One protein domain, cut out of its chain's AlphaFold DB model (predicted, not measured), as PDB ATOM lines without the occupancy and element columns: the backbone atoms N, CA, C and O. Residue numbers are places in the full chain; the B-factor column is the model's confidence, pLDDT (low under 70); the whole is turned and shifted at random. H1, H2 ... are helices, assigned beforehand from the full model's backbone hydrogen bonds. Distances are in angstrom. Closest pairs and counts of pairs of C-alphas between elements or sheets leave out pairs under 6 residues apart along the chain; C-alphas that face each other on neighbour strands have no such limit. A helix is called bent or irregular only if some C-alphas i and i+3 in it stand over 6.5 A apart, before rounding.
ATOM      1  N   GLU A 630      24.934  -2.327 -33.690       86.81
ATOM      2  CA  GLU A 630      23.791  -3.244 -33.743       86.81
ATOM      3  C   GLU A 630      24.163  -4.665 -34.192       86.81
ATOM      4  O   GLU A 630      23.567  -5.623 -33.703       86.81
ATOM      5  N   ASP A 631      25.150  -4.833 -35.077       87.88
ATOM      6  CA  ASP A 631      25.666  -6.157 -35.445       87.88
ATOM      7  C   ASP A 631      26.337  -6.824 -34.250       87.88
ATOM      8  O   ASP A 631      26.015  -7.961 -33.908       87.88
ATOM      9  N   ILE A 632      27.244  -6.094 -33.587       88.12
ATOM     10  CA  ILE A 632      27.947  -6.572 -32.391       88.12
ATOM     11  C   ILE A 632      26.924  -6.947 -31.320       88.12
ATOM     12  O   ILE A 632      26.990  -8.048 -30.777       88.12
ATOM     13  N   LYS A 633      25.926  -6.088 -31.072       89.75
ATOM     14  CA  LYS A 633      24.848  -6.366 -30.117       89.75
ATOM     15  C   LYS A 633      24.107  -7.668 -30.440       89.75
ATOM     16  O   LYS A 633      23.934  -8.498 -29.553       89.75
ATOM     17  N   LYS A 634      23.703  -7.878 -31.696       88.81
ATOM     18  CA  LYS A 634      22.971  -9.084 -32.130       88.81
ATOM     19  C   LYS A 634      23.827 -10.353 -32.050       88.81
ATOM     20  O   LYS A 634      23.315 -11.387 -31.629       88.81
ATOM     21  N   ILE A 635      25.121 -10.274 -32.379       89.38
ATOM     22  CA  ILE A 635      26.075 -11.383 -32.186       89.38
ATOM     23  C   ILE A 635      26.152 -11.760 -30.700       89.38
ATOM     24  O   ILE A 635      26.016 -12.932 -30.361       89.38
ATOM     25  N   LEU A 636      26.308 -10.774 -29.807       90.88
ATOM     26  CA  LEU A 636      26.371 -11.013 -28.362       90.88
ATOM     27  C   LEU A 636      25.064 -11.603 -27.815       90.88
ATOM     28  O   LEU A 636      25.104 -12.593 -27.093       90.88
ATOM     29  N   ILE A 637      23.904 -11.058 -28.197       90.94
ATOM     30  CA  ILE A 637      22.598 -11.604 -27.791       90.94
ATOM     31  C   ILE A 637      22.464 -13.073 -28.223       90.94
ATOM     32  O   ILE A 637      22.011 -13.890 -27.430       90.94
ATOM     33  N   SER A 638      22.907 -13.424 -29.435       88.69
ATOM     34  CA  SER A 638      22.842 -14.797 -29.955       88.69
ATOM     35  C   SER A 638      23.856 -15.765 -29.327       88.69
ATOM     36  O   SER A 638      23.616 -16.969 -29.340       88.69
ATOM     37  N   GLU A 639      24.996 -15.292 -28.815       89.06
ATOM     38  CA  GLU A 639      26.038 -16.150 -28.221       89.06
ATOM     39  C   GLU A 639      25.901 -16.292 -26.691       89.06
ATOM     40  O   GLU A 639      26.251 -17.323 -26.095       89.06
ATOM     41  N   TYR A 640      25.334 -15.274 -26.043       90.56
ATOM     42  CA  TYR A 640      25.089 -15.214 -24.601       90.56
ATOM     43  C   TYR A 640      23.598 -15.306 -24.244       90.56
ATOM     44  O   TYR A 640      23.207 -14.938 -23.132       90.56
ATOM     45  N   GLU A 641      22.779 -15.835 -25.158       88.19
ATOM     46  CA  GLU A 641      21.350 -16.083 -24.957       88.19
ATOM     47  C   GLU A 641      21.101 -16.859 -23.653       88.19
ATOM     48  O   GLU A 641      21.792 -17.831 -23.337       88.19
ATOM     49  N   GLY A 642      20.160 -16.371 -22.840       84.75
ATOM     50  CA  GLY A 642      19.844 -16.922 -21.516       84.75
ATOM     51  C   GLY A 642      20.917 -16.736 -20.427       84.75
ATOM     52  O   GLY A 642      20.639 -17.043 -19.271       84.75
ATOM     53  N   LYS A 643      22.118 -16.227 -20.749       90.81
ATOM     54  CA  LYS A 643      23.221 -16.013 -19.785       90.81
ATOM     55  C   LYS A 643      23.274 -14.571 -19.280       90.81
ATOM     56  O   LYS A 643      23.455 -14.353 -18.089       90.81
ATOM     57  N   ILE A 644      23.135 -13.600 -20.183       91.06
ATOM     58  CA  ILE A 644      23.157 -12.155 -19.902       91.06
ATOM     59  C   ILE A 644      21.920 -11.532 -20.562       91.06
ATOM     60  O   ILE A 644      21.552 -11.914 -21.673       91.06
ATOM     61  N   SER A 645      21.248 -10.593 -19.888       90.12
ATOM     62  CA  SER A 645      20.014 -10.002 -20.419       90.12
ATOM     63  C   SER A 645      20.276  -9.054 -21.596       90.12
ATOM     64  O   SER A 645      21.300  -8.371 -21.665       90.12
ATOM     65  N   VAL A 646      19.305  -8.970 -22.510       90.62
ATOM     66  CA  VAL A 646      19.354  -8.073 -23.678       90.62
ATOM     67  C   VAL A 646      19.558  -6.614 -23.256       90.62
ATOM     68  O   VAL A 646      20.384  -5.925 -23.848       90.62
ATOM     69  N   GLU A 647      18.907  -6.169 -22.172       91.12
ATOM     70  CA  GLU A 647      19.074  -4.807 -21.647       91.12
ATOM     71  C   GLU A 647      20.535  -4.504 -21.276       91.12
ATOM     72  O   GLU A 647      21.038  -3.420 -21.568       91.12
ATOM     73  N   ILE A 648      21.255  -5.459 -20.676       92.31
ATOM     74  CA  ILE A 648      22.665  -5.270 -20.313       92.31
ATOM     75  C   ILE A 648      23.511  -5.053 -21.576       92.31
ATOM     76  O   ILE A 648      24.349  -4.150 -21.585       92.31
ATOM     77  N   PHE A 649      23.250  -5.789 -22.663       92.88
ATOM     78  CA  PHE A 649      23.921  -5.570 -23.947       92.88
ATOM     79  C   PHE A 649      23.516  -4.252 -24.625       92.88
ATOM     80  O   PHE A 649      24.394  -3.544 -25.119       92.88
ATOM     81  N   ASP A 650      22.238  -3.861 -24.598       90.81
ATOM     82  CA  ASP A 650      21.777  -2.557 -25.100       90.81
ATOM     83  C   ASP A 650      22.455  -1.390 -24.371       90.81
ATOM     84  O   ASP A 650      22.961  -0.460 -25.004       90.81
ATOM     85  N   LYS A 651      22.509  -1.436 -23.034       90.50
ATOM     86  CA  LYS A 651      23.151  -0.400 -22.210       90.50
ATOM     87  C   LYS A 651      24.672  -0.406 -22.401       90.50
ATOM     88  O   LYS A 651      25.262   0.669 -22.495       90.50
ATOM     89  N   MET A 652      25.297  -1.582 -22.524       91.12
ATOM     90  CA  MET A 652      26.732  -1.716 -22.801       91.12
ATOM     91  C   MET A 652      27.100  -1.117 -24.162       91.12
ATOM     92  O   MET A 652      27.981  -0.267 -24.238       91.12
ATOM     93  N   MET A 653      26.412  -1.501 -25.240       90.25
ATOM     94  CA  MET A 653      26.714  -0.996 -26.584       90.25
ATOM     95  C   MET A 653      26.390   0.499 -26.732       90.25
ATOM     96  O   MET A 653      27.086   1.204 -27.461       90.25
ATOM     97  N   ASN A 654      25.414   1.021 -25.978       87.31
ATOM     98  CA  ASN A 654      25.174   2.464 -25.882       87.31
ATOM     99  C   ASN A 654      26.255   3.233 -25.101       87.31
ATOM    100  O   ASN A 654      26.450   4.418 -25.370       87.31
ATOM    101  N   TYR A 655      26.962   2.589 -24.168       85.38
ATOM    102  CA  TYR A 655      28.137   3.157 -23.501       85.38
ATOM    103  C   TYR A 655      29.392   3.060 -24.390       85.38
ATOM    104  O   TYR A 655      30.198   3.985 -24.455       85.38
ATOM    105  N   LEU A 656      29.529   1.966 -25.145       83.62
ATOM    106  CA  LEU A 656      30.684   1.650 -25.994       83.62
ATOM    107  C   LEU A 656      30.538   2.106 -27.460       83.62
ATOM    108  O   LEU A 656      31.178   1.532 -28.335       83.62
ATOM    109  N   LYS A 657      29.745   3.150 -27.751       74.62
ATOM    110  CA  LYS A 657      29.387   3.590 -29.123       74.62
ATOM    111  C   LYS A 657      30.559   3.730 -30.109       74.62
ATOM    112  O   LYS A 657      30.376   3.479 -31.296       74.62
ATOM    113  N   ASN A 658      31.753   4.069 -29.620       71.31
ATOM    114  CA  ASN A 658      32.959   4.279 -30.433       71.31
ATOM    115  C   ASN A 658      33.896   3.046 -30.480       71.31
ATOM    116  O   ASN A 658      35.062   3.165 -30.858       71.31
ATOM    117  N   LYS A 659      33.433   1.858 -30.061       72.56
ATOM    118  CA  LYS A 659      34.189   0.593 -30.087       72.56
ATOM    119  C   LYS A 659      33.545  -0.390 -31.068       72.56
ATOM    120  O   LYS A 659      32.408  -0.800 -30.875       72.56
ATOM    121  N   GLN A 660      34.299  -0.792 -32.094       70.12
ATOM    122  CA  GLN A 660      33.816  -1.674 -33.173       70.12
ATOM    123  C   GLN A 660      34.680  -2.937 -33.404       70.12
ATOM    124  O   GLN A 660      34.387  -3.729 -34.300       70.12
ATOM    125  N   ASP A 661      35.731  -3.183 -32.601       76.50
ATOM    126  CA  ASP A 661      36.401  -4.499 -32.595       76.50
ATOM    127  C   ASP A 661      35.600  -5.470 -31.719       76.50
ATOM    128  O   ASP A 661      35.718  -5.482 -30.489       76.50
ATOM    129  N   LEU A 662      34.803  -6.306 -32.388       83.50
ATOM    130  CA  LEU A 662      34.024  -7.397 -31.803       83.50
ATOM    131  C   LEU A 662      34.844  -8.259 -30.828       83.50
ATOM    132  O   LEU A 662      34.298  -8.721 -29.832       83.50
ATOM    133  N   ARG A 663      36.152  -8.454 -31.057       82.75
ATOM    134  CA  ARG A 663      37.000  -9.279 -30.178       82.75
ATOM    135  C   ARG A 663      37.320  -8.590 -28.856       82.75
ATOM    136  O   ARG A 663      37.384  -9.272 -27.842       82.75
ATOM    137  N   GLN A 664      37.506  -7.265 -28.850       82.88
ATOM    138  CA  GLN A 664      37.708  -6.511 -27.603       82.88
ATOM    139  C   GLN A 664      36.440  -6.561 -26.750       82.88
ATOM    140  O   GLN A 664      36.508  -6.819 -25.553       82.88
ATOM    141  N   ILE A 665      35.281  -6.366 -27.385       87.75
ATOM    142  CA  ILE A 665      33.985  -6.392 -26.701       87.75
ATOM    143  C   ILE A 665      33.666  -7.805 -26.206       87.75
ATOM    144  O   ILE A 665      33.321  -7.965 -25.041       87.75
ATOM    145  N   LYS A 666      33.870  -8.838 -27.030       88.56
ATOM    146  CA  LYS A 666      33.687 -10.234 -26.619       88.56
ATOM    147  C   LYS A 666      34.626 -10.642 -25.479       88.56
ATOM    148  O   LYS A 666      34.151 -11.153 -24.476       88.56
ATOM    149  N   SER A 667      35.924 -10.353 -25.587       86.75
ATOM    150  CA  SER A 667      36.908 -10.638 -24.527       86.75
ATOM    151  C   SER A 667      36.546  -9.950 -23.203       86.75
ATOM    152  O   SER A 667      36.662 -10.543 -22.132       86.75
ATOM    153  N   PHE A 668      36.013  -8.726 -23.263       89.31
ATOM    154  CA  PHE A 668      35.457  -8.067 -22.086       89.31
ATOM    155  C   PHE A 668      34.216  -8.791 -21.530       89.31
ATOM    156  O   PHE A 668      34.145  -9.011 -20.322       89.31
ATOM    157  N   VAL A 669      33.263  -9.196 -22.380       90.94
ATOM    158  CA  VAL A 669      32.070  -9.954 -21.959       90.94
ATOM    159  C   VAL A 669      32.469 -11.276 -21.298       90.94
ATOM    160  O   VAL A 669      32.035 -11.528 -20.177       90.94
ATOM    161  N   ASP A 670      33.339 -12.069 -21.927       89.44
ATOM    162  CA  ASP A 670      33.840 -13.344 -21.395       89.44
ATOM    163  C   ASP A 670      34.641 -13.164 -20.091       89.44
ATOM    164  O   ASP A 670      34.468 -13.938 -19.151       89.44
ATOM    165  N   GLY A 671      35.497 -12.140 -20.010       85.50
ATOM    166  CA  GLY A 671      36.390 -11.924 -18.865       85.50
ATOM    167  C   GLY A 671      35.783 -11.170 -17.675       85.50
ATOM    168  O   GLY A 671      36.283 -11.313 -16.565       85.50
ATOM    169  N   HIS A 672      34.734 -10.363 -17.880       87.06
ATOM    170  CA  HIS A 672      34.201  -9.453 -16.851       87.06
ATOM    171  C   HIS A 672      32.696  -9.601 -16.616       87.06
ATOM    172  O   HIS A 672      32.258  -9.562 -15.469       87.06
ATOM    173  N   LEU A 673      31.885  -9.765 -17.670       90.81
ATOM    174  CA  LEU A 673      30.426  -9.855 -17.513       90.81
ATOM    175  C   LEU A 673      29.958 -11.288 -17.234       90.81
ATOM    176  O   LEU A 673      29.080 -11.492 -16.401       90.81
ATOM    177  N   MET A 674      30.559 -12.280 -17.893       92.38
ATOM    178  CA  MET A 674      30.231 -13.697 -17.721       92.38
ATOM    179  C   MET A 674      30.492 -14.244 -16.304       92.38
ATOM    180  O   MET A 674      29.626 -14.971 -15.814       92.38
ATOM    181  N   PRO A 675      31.593 -13.895 -15.601       90.19
ATOM    182  CA  PRO A 675      31.810 -14.327 -14.215       90.19
ATOM    183  C   PRO A 675      30.740 -13.815 -13.240       90.19
ATOM    184  O   PRO A 675      30.354 -14.526 -12.317       90.19
ATOM    185  N   GLU A 676      30.221 -12.604 -13.467       89.00
ATOM    186  CA  GLU A 676      29.185 -11.980 -12.633       89.00
ATOM    187  C   GLU A 676      27.758 -12.172 -13.180       89.00
ATOM    188  O   GLU A 676      26.812 -11.644 -12.606       89.00
ATOM    189  N   ALA A 677      27.554 -12.925 -14.268       88.00
ATOM    190  CA  ALA A 677      26.321 -12.889 -15.069       88.00
ATOM    191  C   ALA A 677      25.011 -13.079 -14.273       88.00
ATOM    192  O   ALA A 677      24.015 -12.418 -14.558       88.00
ATOM    193  N   LYS A 678      25.016 -13.927 -13.233       86.00
ATOM    194  CA  LYS A 678      23.852 -14.180 -12.357       86.00
ATOM    195  C   LYS A 678      23.485 -13.009 -11.433       86.00
ATOM    196  O   LYS A 678      22.364 -12.962 -10.937       86.00
ATOM    197  N   THR A 679      24.422 -12.106 -11.165       89.00
ATOM    198  CA  THR A 679      24.288 -10.945 -10.263       89.00
ATOM    199  C   THR A 679      24.501  -9.612 -10.991       89.00
ATOM    200  O   THR A 679      24.491  -8.545 -10.370       89.00
ATOM    201  N   LEU A 680      24.687  -9.652 -12.313       91.12
ATOM    202  CA  LEU A 680      25.078  -8.510 -13.123       91.12
ATOM    203  C   LEU A 680      23.925  -7.511 -13.280       91.12
ATOM    204  O   LEU A 680      22.969  -7.730 -14.018       91.12
ATOM    205  N   THR A 681      24.043  -6.363 -12.617       91.56
ATOM    206  CA  THR A 681      23.126  -5.226 -12.791       91.56
ATOM    207  C   THR A 681      23.659  -4.245 -13.834       91.56
ATOM    208  O   THR A 681      24.869  -4.147 -14.036       91.56
ATOM    209  N   VAL A 682      22.789  -3.425 -14.438       90.94
ATOM    210  CA  VAL A 682      23.208  -2.352 -15.367       90.94
ATOM    211  C   VAL A 682      24.235  -1.410 -14.718       90.94
ATOM    212  O   VAL A 682      25.225  -1.050 -15.350       90.94
ATOM    213  N   LYS A 683      24.071  -1.073 -13.427       91.44
ATOM    214  CA  LYS A 683      25.042  -0.268 -12.663       91.44
ATOM    215  C   LYS A 683      26.408  -0.960 -12.556       91.44
ATOM    216  O   LYS A 683      27.432  -0.297 -12.720       91.44
ATOM    217  N   ARG A 684      26.435  -2.274 -12.309       90.69
ATOM    218  CA  ARG A 684      27.674  -3.061 -12.221       90.69
ATOM    219  C   ARG A 684      28.333  -3.246 -13.589       90.69
ATOM    220  O   ARG A 684      29.531  -3.018 -13.697       90.69
ATOM    221  N   MET A 685      27.567  -3.531 -14.644       92.69
ATOM    222  CA  MET A 685      28.076  -3.550 -16.021       92.69
ATOM    223  C   MET A 685      28.712  -2.207 -16.397       92.69
ATOM    224  O   MET A 685      29.818  -2.203 -16.930       92.69
ATOM    225  N   LEU A 686      28.082  -1.071 -16.071       89.06
ATOM    226  CA  LEU A 686      28.660   0.248 -16.351       89.06
ATOM    227  C   LEU A 686      29.966   0.478 -15.577       89.06
ATOM    228  O   LEU A 686      30.911   1.016 -16.150       89.06
ATOM    229  N   GLN A 687      30.072   0.027 -14.320       86.88
ATOM    230  CA  GLN A 687      31.341   0.036 -13.575       86.88
ATOM    231  C   GLN A 687      32.408  -0.848 -14.235       86.88
ATOM    232  O   GLN A 687      33.543  -0.408 -14.390       86.88
ATOM    233  N   LEU A 688      32.057  -2.063 -14.661       87.88
ATOM    234  CA  LEU A 688      32.986  -2.978 -15.326       87.88
ATOM    235  C   LEU A 688      33.440  -2.421 -16.682       87.88
ATOM    236  O   LEU A 688      34.634  -2.422 -16.957       87.88
ATOM    237  N   CYS A 689      32.542  -1.845 -17.487       85.88
ATOM    238  CA  CYS A 689      32.903  -1.162 -18.737       85.88
ATOM    239  C   CYS A 689      33.781   0.067 -18.474       85.88
ATOM    240  O   CYS A 689      34.715   0.340 -19.222       85.88
ATOM    241  N   THR A 690      33.511   0.783 -17.380       82.25
ATOM    242  CA  THR A 690      34.343   1.897 -16.910       82.25
ATOM    243  C   THR A 690      35.744   1.425 -16.504       82.25
ATOM    244  O   THR A 690      36.684   2.193 -16.643       82.25
ATOM    245  N   ILE A 691      35.922   0.187 -16.034       79.25
ATOM    246  CA  ILE A 691      37.242  -0.387 -15.725       79.25
ATOM    247  C   ILE A 691      37.914  -0.897 -17.011       79.25
ATOM    248  O   ILE A 691      38.989  -0.425 -17.367       79.25
ATOM    249  N   GLY A 692      37.261  -1.797 -17.752       75.50
ATOM    250  CA  GLY A 692      37.829  -2.476 -18.923       75.50
ATOM    251  C   GLY A 692      38.000  -1.611 -20.181       75.50
ATOM    252  O   GLY A 692      38.758  -1.990 -21.073       75.50
ATOM    253  N   PHE A 693      37.333  -0.453 -20.276       74.44
ATOM    254  CA  PHE A 693      37.403   0.428 -21.454       74.44
ATOM    255  C   PHE A 693      37.724   1.901 -21.163       74.44
ATOM    256  O   PHE A 693      37.660   2.711 -22.096       74.44
ATOM    257  N   ARG A 694      38.080   2.301 -19.931       63.81
ATOM    258  CA  ARG A 694      38.404   3.718 -19.670       63.81
ATOM    259  C   ARG A 694      39.582   4.189 -20.526       63.81
ATOM    260  O   ARG A 694      40.703   3.703 -20.390       63.81
TER     261      ARG A 694
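Overview. This is residues 630 to 694 of the 772 residues of an uncharacterized protein of Naegleria fowleri (UniProt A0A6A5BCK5). Four short helices make a small rounded ball, set crosswise in a rough ring: the longest, H3, and H2 lie on opposite sides of the middle, with H1 and H4 at the two ends between them. H1 and H2 form a helical hairpin, and H4 crosses both H2 and one part of H3. The printed part has 65 residues with four named helices, in the order H1, H2, H3, H4, and no named strand; the class is all helix. It is compact, with a radius of gyration of the C-alphas of 10.3 A and spans of 26 by 26 by 18 A.

Arrangement. H3, residues 662 to 673, touches H4, residues 682 to 692, with residues 668 to 673 alone. Their closest C-alphas, of His 672 and Leu 688, are 6.8 A apart, at a steep tilt of 61 degrees, opposite ways. H1, residues 630 to 639, is close to H3 but not clearly touching: the closest C-alphas, of Ile 632 and Leu 662, are 6.2 A apart. H2, residues 646 to 655, and H3 are near each other. H2 touches H4, closest at the C-alphas of Ile 648 and Val 682, 5.8 A, at a steep tilt of 45 degrees, the same way. In the hairpin of H1 and H2, which touch, the closest C-alphas, of Lys 633 and Phe 649, are 6.3 A apart; the tilt of 37 degrees, opposite ways, is only just steep. H1 and H4 are apart. In H1, H2, H3 and H4 every O i to N i+4 pair is within hydrogen-bond range.

Along the chain. H3 measures 14.9 A from C-alpha 662 at (34.024, -7.397, -31.803) to C-alpha 673; it is neither bent nor irregular, but only just: C-alphas 670 and 673 are 6.2 A apart. H4 measures 15.0 A and ends at C-alpha 692, (37.829, -2.476, -18.923). H2 measures 14.3 A, and H1 14.2 A from C-alpha 630 at (23.791, -3.244, -33.743).

Size, cuts and confidence. The C-alphas farthest apart, of Gly 642 and Arg 694, are 27.8 A apart. The printed part has no cut, and its three links are short. The mean pLDDT of the printed part is 86.6; residue 694 is under 70.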